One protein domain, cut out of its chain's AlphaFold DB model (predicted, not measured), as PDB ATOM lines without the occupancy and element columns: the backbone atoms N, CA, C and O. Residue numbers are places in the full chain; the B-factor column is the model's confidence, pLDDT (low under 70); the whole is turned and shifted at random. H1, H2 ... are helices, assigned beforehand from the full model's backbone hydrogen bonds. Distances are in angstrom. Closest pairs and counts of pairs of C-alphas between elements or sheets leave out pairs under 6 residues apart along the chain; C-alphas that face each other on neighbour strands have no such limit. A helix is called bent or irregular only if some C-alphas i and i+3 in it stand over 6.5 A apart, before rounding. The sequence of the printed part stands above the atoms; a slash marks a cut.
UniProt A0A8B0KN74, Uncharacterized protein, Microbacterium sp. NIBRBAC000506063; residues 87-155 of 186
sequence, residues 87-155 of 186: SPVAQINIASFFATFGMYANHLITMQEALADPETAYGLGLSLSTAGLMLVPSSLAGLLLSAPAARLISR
ATOM      1  N   SER A  87     325.942 104.001 204.895       76.81
ATOM      2  CA  SER A  87     326.268 105.395 204.557       76.81
ATOM      3  C   SER A  87     327.713 105.798 204.903       76.81
ATOM      4  O   SER A  87     328.402 106.271 204.005       76.81
ATOM      5  N   PRO A  88     328.260 105.501 206.103       85.12
ATOM      6  CA  PRO A  88     329.649 105.852 206.413       85.12
ATOM      7  C   PRO A  88     330.688 105.175 205.503       85.12
ATOM      8  O   PRO A  88     331.686 105.794 205.143       85.12
ATOM      9  N   VAL A  89     330.456 103.917 205.113       85.19
ATOM     10  CA  VAL A  89     331.360 103.130 204.257       85.19
ATOM     11  C   VAL A  89     331.226 103.565 202.798       85.19
ATOM     12  O   VAL A  89     332.226 103.780 202.118       85.19
ATOM     13  N   ALA A  90     330.005 103.758 202.307       85.81
ATOM     14  CA  ALA A  90     329.780 104.232 200.945       85.81
ATOM     15  C   ALA A  90     330.330 105.654 200.748       85.81
ATOM     16  O   ALA A  90     331.014 105.913 199.761       85.81
ATOM     17  N   GLN A  91     330.103 106.557 201.708       88.31
ATOM     18  CA  GLN A  91     330.604 107.931 201.661       88.31
ATOM     19  C   GLN A  91     332.127 107.984 201.615       88.31
ATOM     20  O   GLN A  91     332.668 108.705 200.781       88.31
ATOM     21  N   ILE A  92     332.822 107.211 202.461       90.25
ATOM     22  CA  ILE A  92     334.287 107.209 202.436       90.25
ATOM     23  C   ILE A  92     334.818 106.618 201.127       90.25
ATOM     24  O   ILE A  92     335.711 107.207 200.536       90.25
ATOM     25  N   ASN A  93     334.225 105.537 200.612       90.62
ATOM     26  CA  ASN A  93     334.640 104.955 199.332       90.62
ATOM     27  C   ASN A  93     334.427 105.925 198.160       90.62
ATOM     28  O   ASN A  93     335.320 106.099 197.333       90.62
ATOM     29  N   ILE A  94     333.274 106.595 198.107       93.06
ATOM     30  CA  ILE A  94     332.966 107.597 197.081       93.06
ATOM     31  C   ILE A  94     333.917 108.795 197.196       93.06
ATOM     32  O   ILE A  94     334.480 109.232 196.192       93.06
ATOM     33  N   ALA A  95     334.140 109.307 198.409       93.44
ATOM     34  CA  ALA A  95     335.067 110.408 198.645       93.44
ATOM     35  C   ALA A  95     336.499 110.032 198.238       93.44
ATOM     36  O   ALA A  95     337.152 110.802 197.540       93.44
ATOM     37  N   SER A  96     336.972 108.836 198.604       93.12
ATOM     38  CA  SER A  96     338.284 108.319 198.203       93.12
ATOM     39  C   SER A  96     338.407 108.165 196.689       93.12
ATOM     40  O   SER A  96     339.447 108.523 196.133       93.12
ATOM     41  N   PHE A  97     337.357 107.689 196.013       94.19
ATOM     42  CA  PHE A  97     337.322 107.598 194.556       94.19
ATOM     43  C   PHE A  97     337.492 108.975 193.911       94.19
ATOM     44  O   PHE A  97     338.420 109.167 193.131       94.19
ATOM     45  N   PHE A  98     336.656 109.951 194.274       95.94
ATOM     46  CA  PHE A  98     336.728 111.292 193.689       95.94
ATOM     47  C   PHE A  98     338.015 112.033 194.057       95.94
ATOM     48  O   PHE A  98     338.593 112.697 193.199       95.94
ATOM     49  N   ALA A  99     338.501 111.889 195.292       94.75
ATOM     50  CA  ALA A  99     339.774 112.466 195.715       94.75
ATOM     51  C   ALA A  99     340.938 111.918 194.876       94.75
ATOM     52  O   ALA A  99     341.746 112.688 194.358       94.75
ATOM     53  N   THR A 100     340.992 110.597 194.686       92.94
ATOM     54  CA  THR A 100     342.041 109.949 193.882       92.94
ATOM     55  C   THR A 100     341.899 110.295 192.404       92.94
ATOM     56  O   THR A 100     342.892 110.595 191.748       92.94
ATOM     57  N   PHE A 101     340.673 110.310 191.880       94.31
ATOM     58  CA  PHE A 101     340.388 110.675 190.496       94.31
ATOM     59  C   PHE A 101     340.828 112.108 190.189       94.31
ATOM     60  O   PHE A 101     341.556 112.322 189.225       94.31
ATOM     61  N   GLY A 102     340.451 113.079 191.028       93.81
ATOM     62  CA  GLY A 102     340.855 114.477 190.866       93.81
ATOM     63  C   GLY A 102     342.370 114.654 190.959       93.81
ATOM     64  O   GLY A 102     342.964 115.333 190.125       93.81
ATOM     65  N   MET A 103     343.012 113.978 191.918       92.69
ATOM     66  CA  MET A 103     344.470 113.972 192.047       92.69
ATOM     67  C   MET A 103     345.151 113.429 190.783       92.69
ATOM     68  O   MET A 103     346.105 114.029 190.291       92.69
ATOM     69  N   TYR A 104     344.662 112.311 190.240       89.25
ATOM     70  CA  TYR A 104     345.245 111.677 189.057       89.25
ATOM     71  C   TYR A 104     344.986 112.487 187.781       89.25
ATOM     72  O   TYR A 104     345.885 112.633 186.958       89.25
ATOM     73  N   ALA A 105     343.794 113.071 187.640       91.69
ATOM     74  CA  ALA A 105     343.466 113.983 186.549       91.69
ATOM     75  C   ALA A 105     344.386 115.213 186.555       91.69
ATOM     76  O   ALA A 105     344.956 115.550 185.520       91.69
ATOM     77  N   ASN A 106     344.606 115.827 187.724       90.75
ATOM     78  CA  ASN A 106     345.563 116.923 187.872       90.75
ATOM     79  C   ASN A 106     346.982 116.485 187.476       90.75
ATOM     80  O   ASN A 106     347.648 117.178 186.717       90.75
ATOM     81  N   HIS A 107     347.436 115.319 187.949       87.06
ATOM     82  CA  HIS A 107     348.758 114.791 187.608       87.06
ATOM     83  C   HIS A 107     348.930 114.561 186.100       87.06
ATOM     84  O   HIS A 107     349.971 114.907 185.545       87.06
ATOM     85  N   LEU A 108     347.911 114.014 185.429       87.81
ATOM     86  CA  LEU A 108     347.915 113.823 183.979       87.81
ATOM     87  C   LEU A 108     348.041 115.155 183.238       87.81
ATOM     88  O   LEU A 108     348.908 115.270 182.378       87.81
ATOM     89  N   ILE A 109     347.232 116.154 183.601       87.38
ATOM     90  CA  ILE A 109     347.274 117.483 182.977       87.38
ATOM     91  C   ILE A 109     348.657 118.115 183.165       87.38
ATOM     92  O   ILE A 109     349.278 118.518 182.187       87.38
ATOM     93  N   THR A 110     349.190 118.119 184.392       83.88
ATOM     94  CA  THR A 110     350.524 118.670 184.676       83.88
ATOM     95  C   THR A 110     351.623 117.961 183.883       83.88
ATOM     96  O   THR A 110     352.515 118.617 183.356       83.88
ATOM     97  N   MET A 111     351.577 116.630 183.767       82.19
ATOM     98  CA  MET A 111     352.558 115.884 182.971       82.19
ATOM     99  C   MET A 111     352.422 116.182 181.476       82.19
ATOM    100  O   MET A 111     353.432 116.271 180.782       82.19
ATOM    101  N   GLN A 112     351.197 116.359 180.978       83.50
ATOM    102  CA  GLN A 112     350.960 116.740 179.590       83.50
ATOM    103  C   GLN A 112     351.497 118.141 179.285       83.50
ATOM    104  O   GLN A 112     352.171 118.291 178.275       83.50
ATOM    105  N   GLU A 113     351.286 119.131 180.154       81.19
ATOM    106  CA  GLU A 113     351.886 120.470 180.017       81.19
ATOM    107  C   GLU A 113     353.417 120.428 180.124       81.19
ATOM    108  O   GLU A 113     354.126 121.066 179.349       81.19
ATOM    109  N   ALA A 114     353.952 119.624 181.045       78.69
ATOM    110  CA  ALA A 114     355.391 119.473 181.224       78.69
ATOM    111  C   ALA A 114     356.093 118.909 179.975       78.69
ATOM    112  O   ALA A 114     357.194 119.344 179.639       78.69
ATOM    113  N   LEU A 115     355.459 117.940 179.307       78.69
ATOM    114  CA  LEU A 115     355.972 117.256 178.115       78.69
ATOM    115  C   LEU A 115     355.572 117.939 176.797       78.69
ATOM    116  O   LEU A 115     356.123 117.587 175.755       78.69
ATOM    117  N   ALA A 116     354.608 118.862 176.819       76.31
ATOM    118  CA  ALA A 116     354.159 119.578 175.632       76.31
ATOM    119  C   ALA A 116     355.262 120.491 175.076       76.31
ATOM    120  O   ALA A 116     356.087 121.036 175.818       76.31
ATOM    121  N   ASP A 117     355.259 120.640 173.751       67.38
ATOM    122  CA  ASP A 117     356.226 121.453 173.018       67.38
ATOM    123  C   ASP A 117     356.128 122.925 173.470       67.38
ATOM    124  O   ASP A 117     355.009 123.444 173.566       67.38
ATOM    125  N   PRO A 118     357.244 123.616 173.761       63.78
ATOM    126  CA  PRO A 118     357.241 125.023 174.163       63.78
ATOM    127  C   PRO A 118     356.572 125.978 173.161       63.78
ATOM    128  O   PRO A 118     356.232 127.097 173.539       63.78
ATOM    129  N   GLU A 119     356.336 125.561 171.911       63.06
ATOM    130  CA  GLU A 119     355.523 126.336 170.963       63.06
ATOM    131  C   GLU A 119     354.016 126.348 171.296       63.06
ATOM    132  O   GLU A 119     353.295 127.263 170.892       63.06
ATOM    133  N   THR A 120     353.519 125.387 172.082       64.56
ATOM    134  CA  THR A 120     352.194 125.495 172.713       64.56
ATOM    135  C   THR A 120     352.289 126.375 173.958       64.56
ATOM    136  O   THR A 120     353.166 126.174 174.785       64.56
ATOM    137  N   ALA A 121     351.369 127.335 174.120       53.75
ATOM    138  CA  ALA A 121     351.419 128.438 175.100       53.75
ATOM    139  C   ALA A 121     351.640 128.070 176.594       53.75
ATOM    140  O   ALA A 121     351.789 128.970 177.419       53.75
ATOM    141  N   TYR A 122     351.660 126.779 176.941       57.12
ATOM    142  CA  TYR A 122     351.839 126.236 178.292       57.12
ATOM    143  C   TYR A 122     352.834 125.055 178.361       57.12
ATOM    144  O   TYR A 122     352.958 124.423 179.408       57.12
ATOM    145  N   GLY A 123     353.537 124.735 177.266       61.03
ATOM    146  CA  GLY A 123     354.491 123.629 177.199       61.03
ATOM    147  C   GLY A 123     355.820 123.964 177.876       61.03
ATOM    148  O   GLY A 123     356.480 124.933 177.509       61.03
ATOM    149  N   LEU A 124     356.244 123.168 178.861       64.81
ATOM    150  CA  LEU A 124     357.552 123.360 179.511       64.81
ATOM    151  C   LEU A 124     358.706 122.714 178.726       64.81
ATOM    152  O   LEU A 124     359.868 122.917 179.086       64.81
ATOM    153  N   GLY A 125     358.412 121.928 177.681       68.69
ATOM    154  CA  GLY A 125     359.416 121.275 176.836       68.69
ATOM    155  C   GLY A 125     360.370 120.355 177.593       68.69
ATOM    156  O   GLY A 125     361.515 120.169 177.173       68.69
ATOM    157  N   LEU A 126     359.956 119.826 178.748       72.75
ATOM    158  CA  LEU A 126     360.849 119.069 179.614       72.75
ATOM    159  C   LEU A 126     361.179 117.717 178.987       72.75
ATOM    160  O   LEU A 126     360.312 116.989 178.505       72.75
ATOM    161  N   SER A 127     362.460 117.348 179.053       77.44
ATOM    162  CA  SER A 127     362.899 116.020 178.629       77.44
ATOM    163  C   SER A 127     362.208 114.926 179.453       77.44
ATOM    164  O   SER A 127     361.995 115.085 180.661       77.44
ATOM    165  N   LEU A 128     361.932 113.776 178.829       75.19
ATOM    166  CA  LEU A 128     361.332 112.613 179.496       75.19
ATOM    167  C   LEU A 128     362.125 112.178 180.747       75.19
ATOM    168  O   LEU A 128     361.536 111.774 181.749       75.19
ATOM    169  N   SER A 129     363.455 112.317 180.719       79.81
ATOM    170  CA  SER A 129     364.337 112.061 181.866       79.81
ATOM    171  C   SER A 129     364.098 113.017 183.034       79.81
ATOM    172  O   SER A 129     364.051 112.579 184.184       79.81
ATOM    173  N   THR A 130     363.914 114.309 182.756       78.94
ATOM    174  CA  THR A 130     363.637 115.314 183.791       78.94
ATOM    175  C   THR A 130     362.246 115.108 184.380       78.94
ATOM    176  O   THR A 130     362.095 115.119 185.598       78.94
ATOM    177  N   ALA A 131     361.247 114.837 183.535       74.88
ATOM    178  CA  ALA A 131     359.894 114.520 183.983       74.88
ATOM    179  C   ALA A 131     359.882 113.279 184.895       74.88
ATOM    180  O   ALA A 131     359.301 113.318 185.976       74.88
ATOM    181  N   GLY A 132     360.608 112.214 184.527       75.69
ATOM    182  CA  GLY A 132     360.763 111.016 185.359       75.69
ATOM    183  C   GLY A 132     361.415 111.288 186.721       75.69
ATOM    184  O   GLY A 132     360.963 110.759 187.737       75.69
ATOM    185  N   LEU A 133     362.427 112.162 186.776       84.25
ATOM    186  CA  LEU A 133     363.049 112.595 188.034       84.25
ATOM    187  C   LEU A 133     362.066 113.339 188.949       84.25
ATOM    188  O   LEU A 133     362.160 113.199 190.167       84.25
ATOM    189  N   MET A 134     361.090 114.069 188.400       80.94
ATOM    190  CA  MET A 134     360.071 114.762 189.200       80.94
ATOM    191  C   MET A 134     359.077 113.812 189.887       80.94
ATOM    192  O   MET A 134     358.478 114.201 190.889       80.94
ATOM    193  N   LEU A 135     358.945 112.558 189.436       80.50
ATOM    194  CA  LEU A 135     358.149 111.544 190.143       80.50
ATOM    195  C   LEU A 135     358.858 110.974 191.383       80.50
ATOM    196  O   LEU A 135     358.196 110.439 192.282       80.50
ATOM    197  N   VAL A 136     360.191 111.074 191.463       86.19
ATOM    198  CA  VAL A 136     360.980 110.494 192.565       86.19
ATOM    199  C   VAL A 136     360.632 111.130 193.917       86.19
ATOM    200  O   VAL A 136     360.326 110.375 194.845       86.19
ATOM    201  N   PRO A 137     360.590 112.472 194.068       85.38
ATOM    202  CA  PRO A 137     360.176 113.106 195.319       85.38
ATOM    203  C   PRO A 137     358.763 112.706 195.746       85.38
ATOM    204  O   PRO A 137     358.543 112.409 196.917       85.38
ATOM    205  N   SER A 138     357.816 112.642 194.805       80.94
ATOM    206  CA  SER A 138     356.427 112.252 195.085       80.94
ATOM    207  C   SER A 138     356.334 110.813 195.603       80.94
ATOM    208  O   SER A 138     355.647 110.546 196.589       80.94
ATOM    209  N   SER A 139     357.083 109.895 194.990       84.06
ATOM    210  CA  SER A 139     357.152 108.489 195.408       84.06
ATOM    211  C   SER A 139     357.788 108.342 196.792       84.06
ATOM    212  O   SER A 139     357.278 107.617 197.648       84.06
ATOM    213  N   LEU A 140     358.875 109.077 197.041       89.94
ATOM    214  CA  LEU A 140     359.563 109.074 198.327       89.94
ATOM    215  C   LEU A 140     358.687 109.666 199.438       89.94
ATOM    216  O   LEU A 140     358.626 109.102 200.528       89.94
ATOM    217  N   ALA A 141     357.957 110.745 199.155       88.25
ATOM    218  CA  ALA A 141     356.983 111.309 200.080       88.25
ATOM    219  C   ALA A 141     355.905 110.278 200.448       88.25
ATOM    220  O   ALA A 141     355.599 110.127 201.627       88.25
ATOM    221  N   GLY A 142     355.394 109.501 199.484       84.50
ATOM    222  CA  GLY A 142     354.452 108.409 199.755       84.50
ATOM    223  C   GLY A 142     355.012 107.356 200.720       84.50
ATOM    224  O   GLY A 142     354.341 106.971 201.681       84.50
ATOM    225  N   LEU A 143     356.269 106.942 200.525       86.56
ATOM    226  CA  LEU A 143     356.948 106.001 201.424       86.56
ATOM    227  C   LEU A 143     357.128 106.582 202.831       86.56
ATOM    228  O   LEU A 143     356.801 105.921 203.818       86.56
ATOM    229  N   LEU A 144     357.600 107.826 202.928       90.56
ATOM    230  CA  LEU A 144     357.846 108.505 204.203       90.56
ATOM    231  C   LEU A 144     356.551 108.792 204.973       90.56
ATOM    232  O   LEU A 144     356.545 108.715 206.201       90.56
ATOM    233  N   LEU A 145     355.453 109.083 204.272       89.44
ATOM    234  CA  LEU A 145     354.149 109.382 204.867       89.44
ATOM    235  C   LEU A 145     353.353 108.127 205.254       89.44
ATOM    236  O   LEU A 145     352.448 108.230 206.083       89.44
ATOM    237  N   SER A 146     353.714 106.943 204.746       82.81
ATOM    238  CA  SER A 146     353.014 105.683 205.046       82.81
ATOM    239  C   SER A 146     352.974 105.349 206.549       82.81
ATOM    240  O   SER A 146     351.905 105.103 207.112       82.81
ATOM    241  N   ALA A 147     354.119 105.400 207.238       84.81
ATOM    242  CA  ALA A 147     354.214 105.071 208.661       84.81
ATOM    243  C   ALA A 147     353.554 106.122 209.582       84.81
ATOM    244  O   ALA A 147     352.848 105.731 210.517       84.81
ATOM    245  N   PRO A 148     353.725 107.442 209.364       87.06
ATOM    246  CA  PRO A 148     352.946 108.466 210.057       87.06
ATOM    247  C   PRO A 148     351.435 108.305 209.865       87.06
ATOM    248  O   PRO A 148     350.703 108.368 210.851       87.06
ATOM    249  N   ALA A 149     350.971 108.038 208.639       82.88
ATOM    250  CA  ALA A 149     349.553 107.825 208.354       82.88
ATOM    251  C   ALA A 149     349.001 106.618 209.127       82.88
ATOM    252  O   ALA A 149     347.977 106.737 209.799       82.88
ATOM    253  N   ALA A 150     349.723 105.493 209.136       80.94
ATOM    254  CA  ALA A 150     349.346 104.312 209.912       80.94
ATOM    255  C   ALA A 150     349.265 104.602 211.424       80.94
ATOM    256  O   ALA A 150     348.309 104.198 212.088       80.94
ATOM    257  N   ARG A 151     350.229 105.356 211.975       82.81
ATOM    258  CA  ARG A 151     350.217 105.782 213.389       82.81
ATOM    259  C   ARG A 151     349.078 106.747 213.710       82.81
ATOM    260  O   ARG A 151     348.560 106.734 214.823       82.81
ATOM    261  N   LEU A 152     348.702 107.611 212.774       85.62
ATOM    262  CA  LEU A 152     347.598 108.547 212.957       85.62
ATOM    263  C   LEU A 152     346.254 107.811 212.969       85.62
ATOM    264  O   LEU A 152     345.426 108.048 213.849       85.62
ATOM    265  N   ILE A 153     346.074 106.864 212.045       83.06
ATOM    266  CA  ILE A 153     344.888 106.004 211.965       83.06
ATOM    267  C   ILE A 153     344.738 105.174 213.245       83.06
ATOM    268  O   ILE A 153     343.629 105.074 213.764       83.06
ATOM    269  N   SER A 154     345.824 104.636 213.811       80.81
ATOM    270  CA  SER A 154     345.744 103.874 215.068       80.81
ATOM    271  C   SER A 154     345.425 104.738 216.294       80.81
ATOM    272  O   SER A 154     344.806 104.247 217.234       80.81
ATOM    273  N   ARG A 155     345.795 106.025 216.284       80.06
ATOM    274  CA  ARG A 155     345.512 106.972 217.379       80.06
ATOM    275  C   ARG A 155     344.106 107.571 217.334       80.06
ATOM    276  O   ARG A 155     343.532 107.830 218.385       80.06
TER     277      ARG A 155
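This is residues 87 to 155 of the 186 residues of an uncharacterized protein of Microbacterium sp. NIBRBAC000506063 (UniProt A0A8B0KN74). Two long helices form an open V-shaped hairpin, H1 and then the bent H2, meeting beside a loop at one end while their far parts stand free. The printed part has 69 residues, two named helices and no named strand: all helix. It is only just extended, close to loose, with a radius of gyration of the C-alphas of 16.7 A, and flat, spanning 49 by 28 by 13 A.

Find C-alpha 87 at (326.268, 105.395, 204.557); from there H1, residues 87 to 115, runs 41.5 A. H2, residues 128 to 155, was assigned as one helix by its hydrogen bonds but is bent: C-alphas 144 and 147 are 6.7 A apart. Its arms are H2a, residues 128 to 144, 25.3 A, and H2b, residues 147 to 155, 12.5 A, ending at C-alpha 155 (345.512, 106.972, 217.379).

Look at Leu 115 and Leu 128: H1, with residues 111 to 115 alone, touches H2a, with residues 128 to 131 alone, and these closest C-alphas are 7.2 A apart. This helical hairpin runs opposite ways at a shallow tilt of 29 degrees. H1 and H2b are apart. H2a and H2b stand at a shallow tilt of 33 degrees, only just short of steep. Every O i to N i+4 pair is within hydrogen-bond range in H1 and H2b, and 9 of 13 in H2a.

The farthest C-alphas, of Glu 119 and Arg 155, are 51.3 A apart. The printed part has no cut. The link from H1 to H2 is long, 12 residues, and in it residues 117 to 125 have pLDDT under 70.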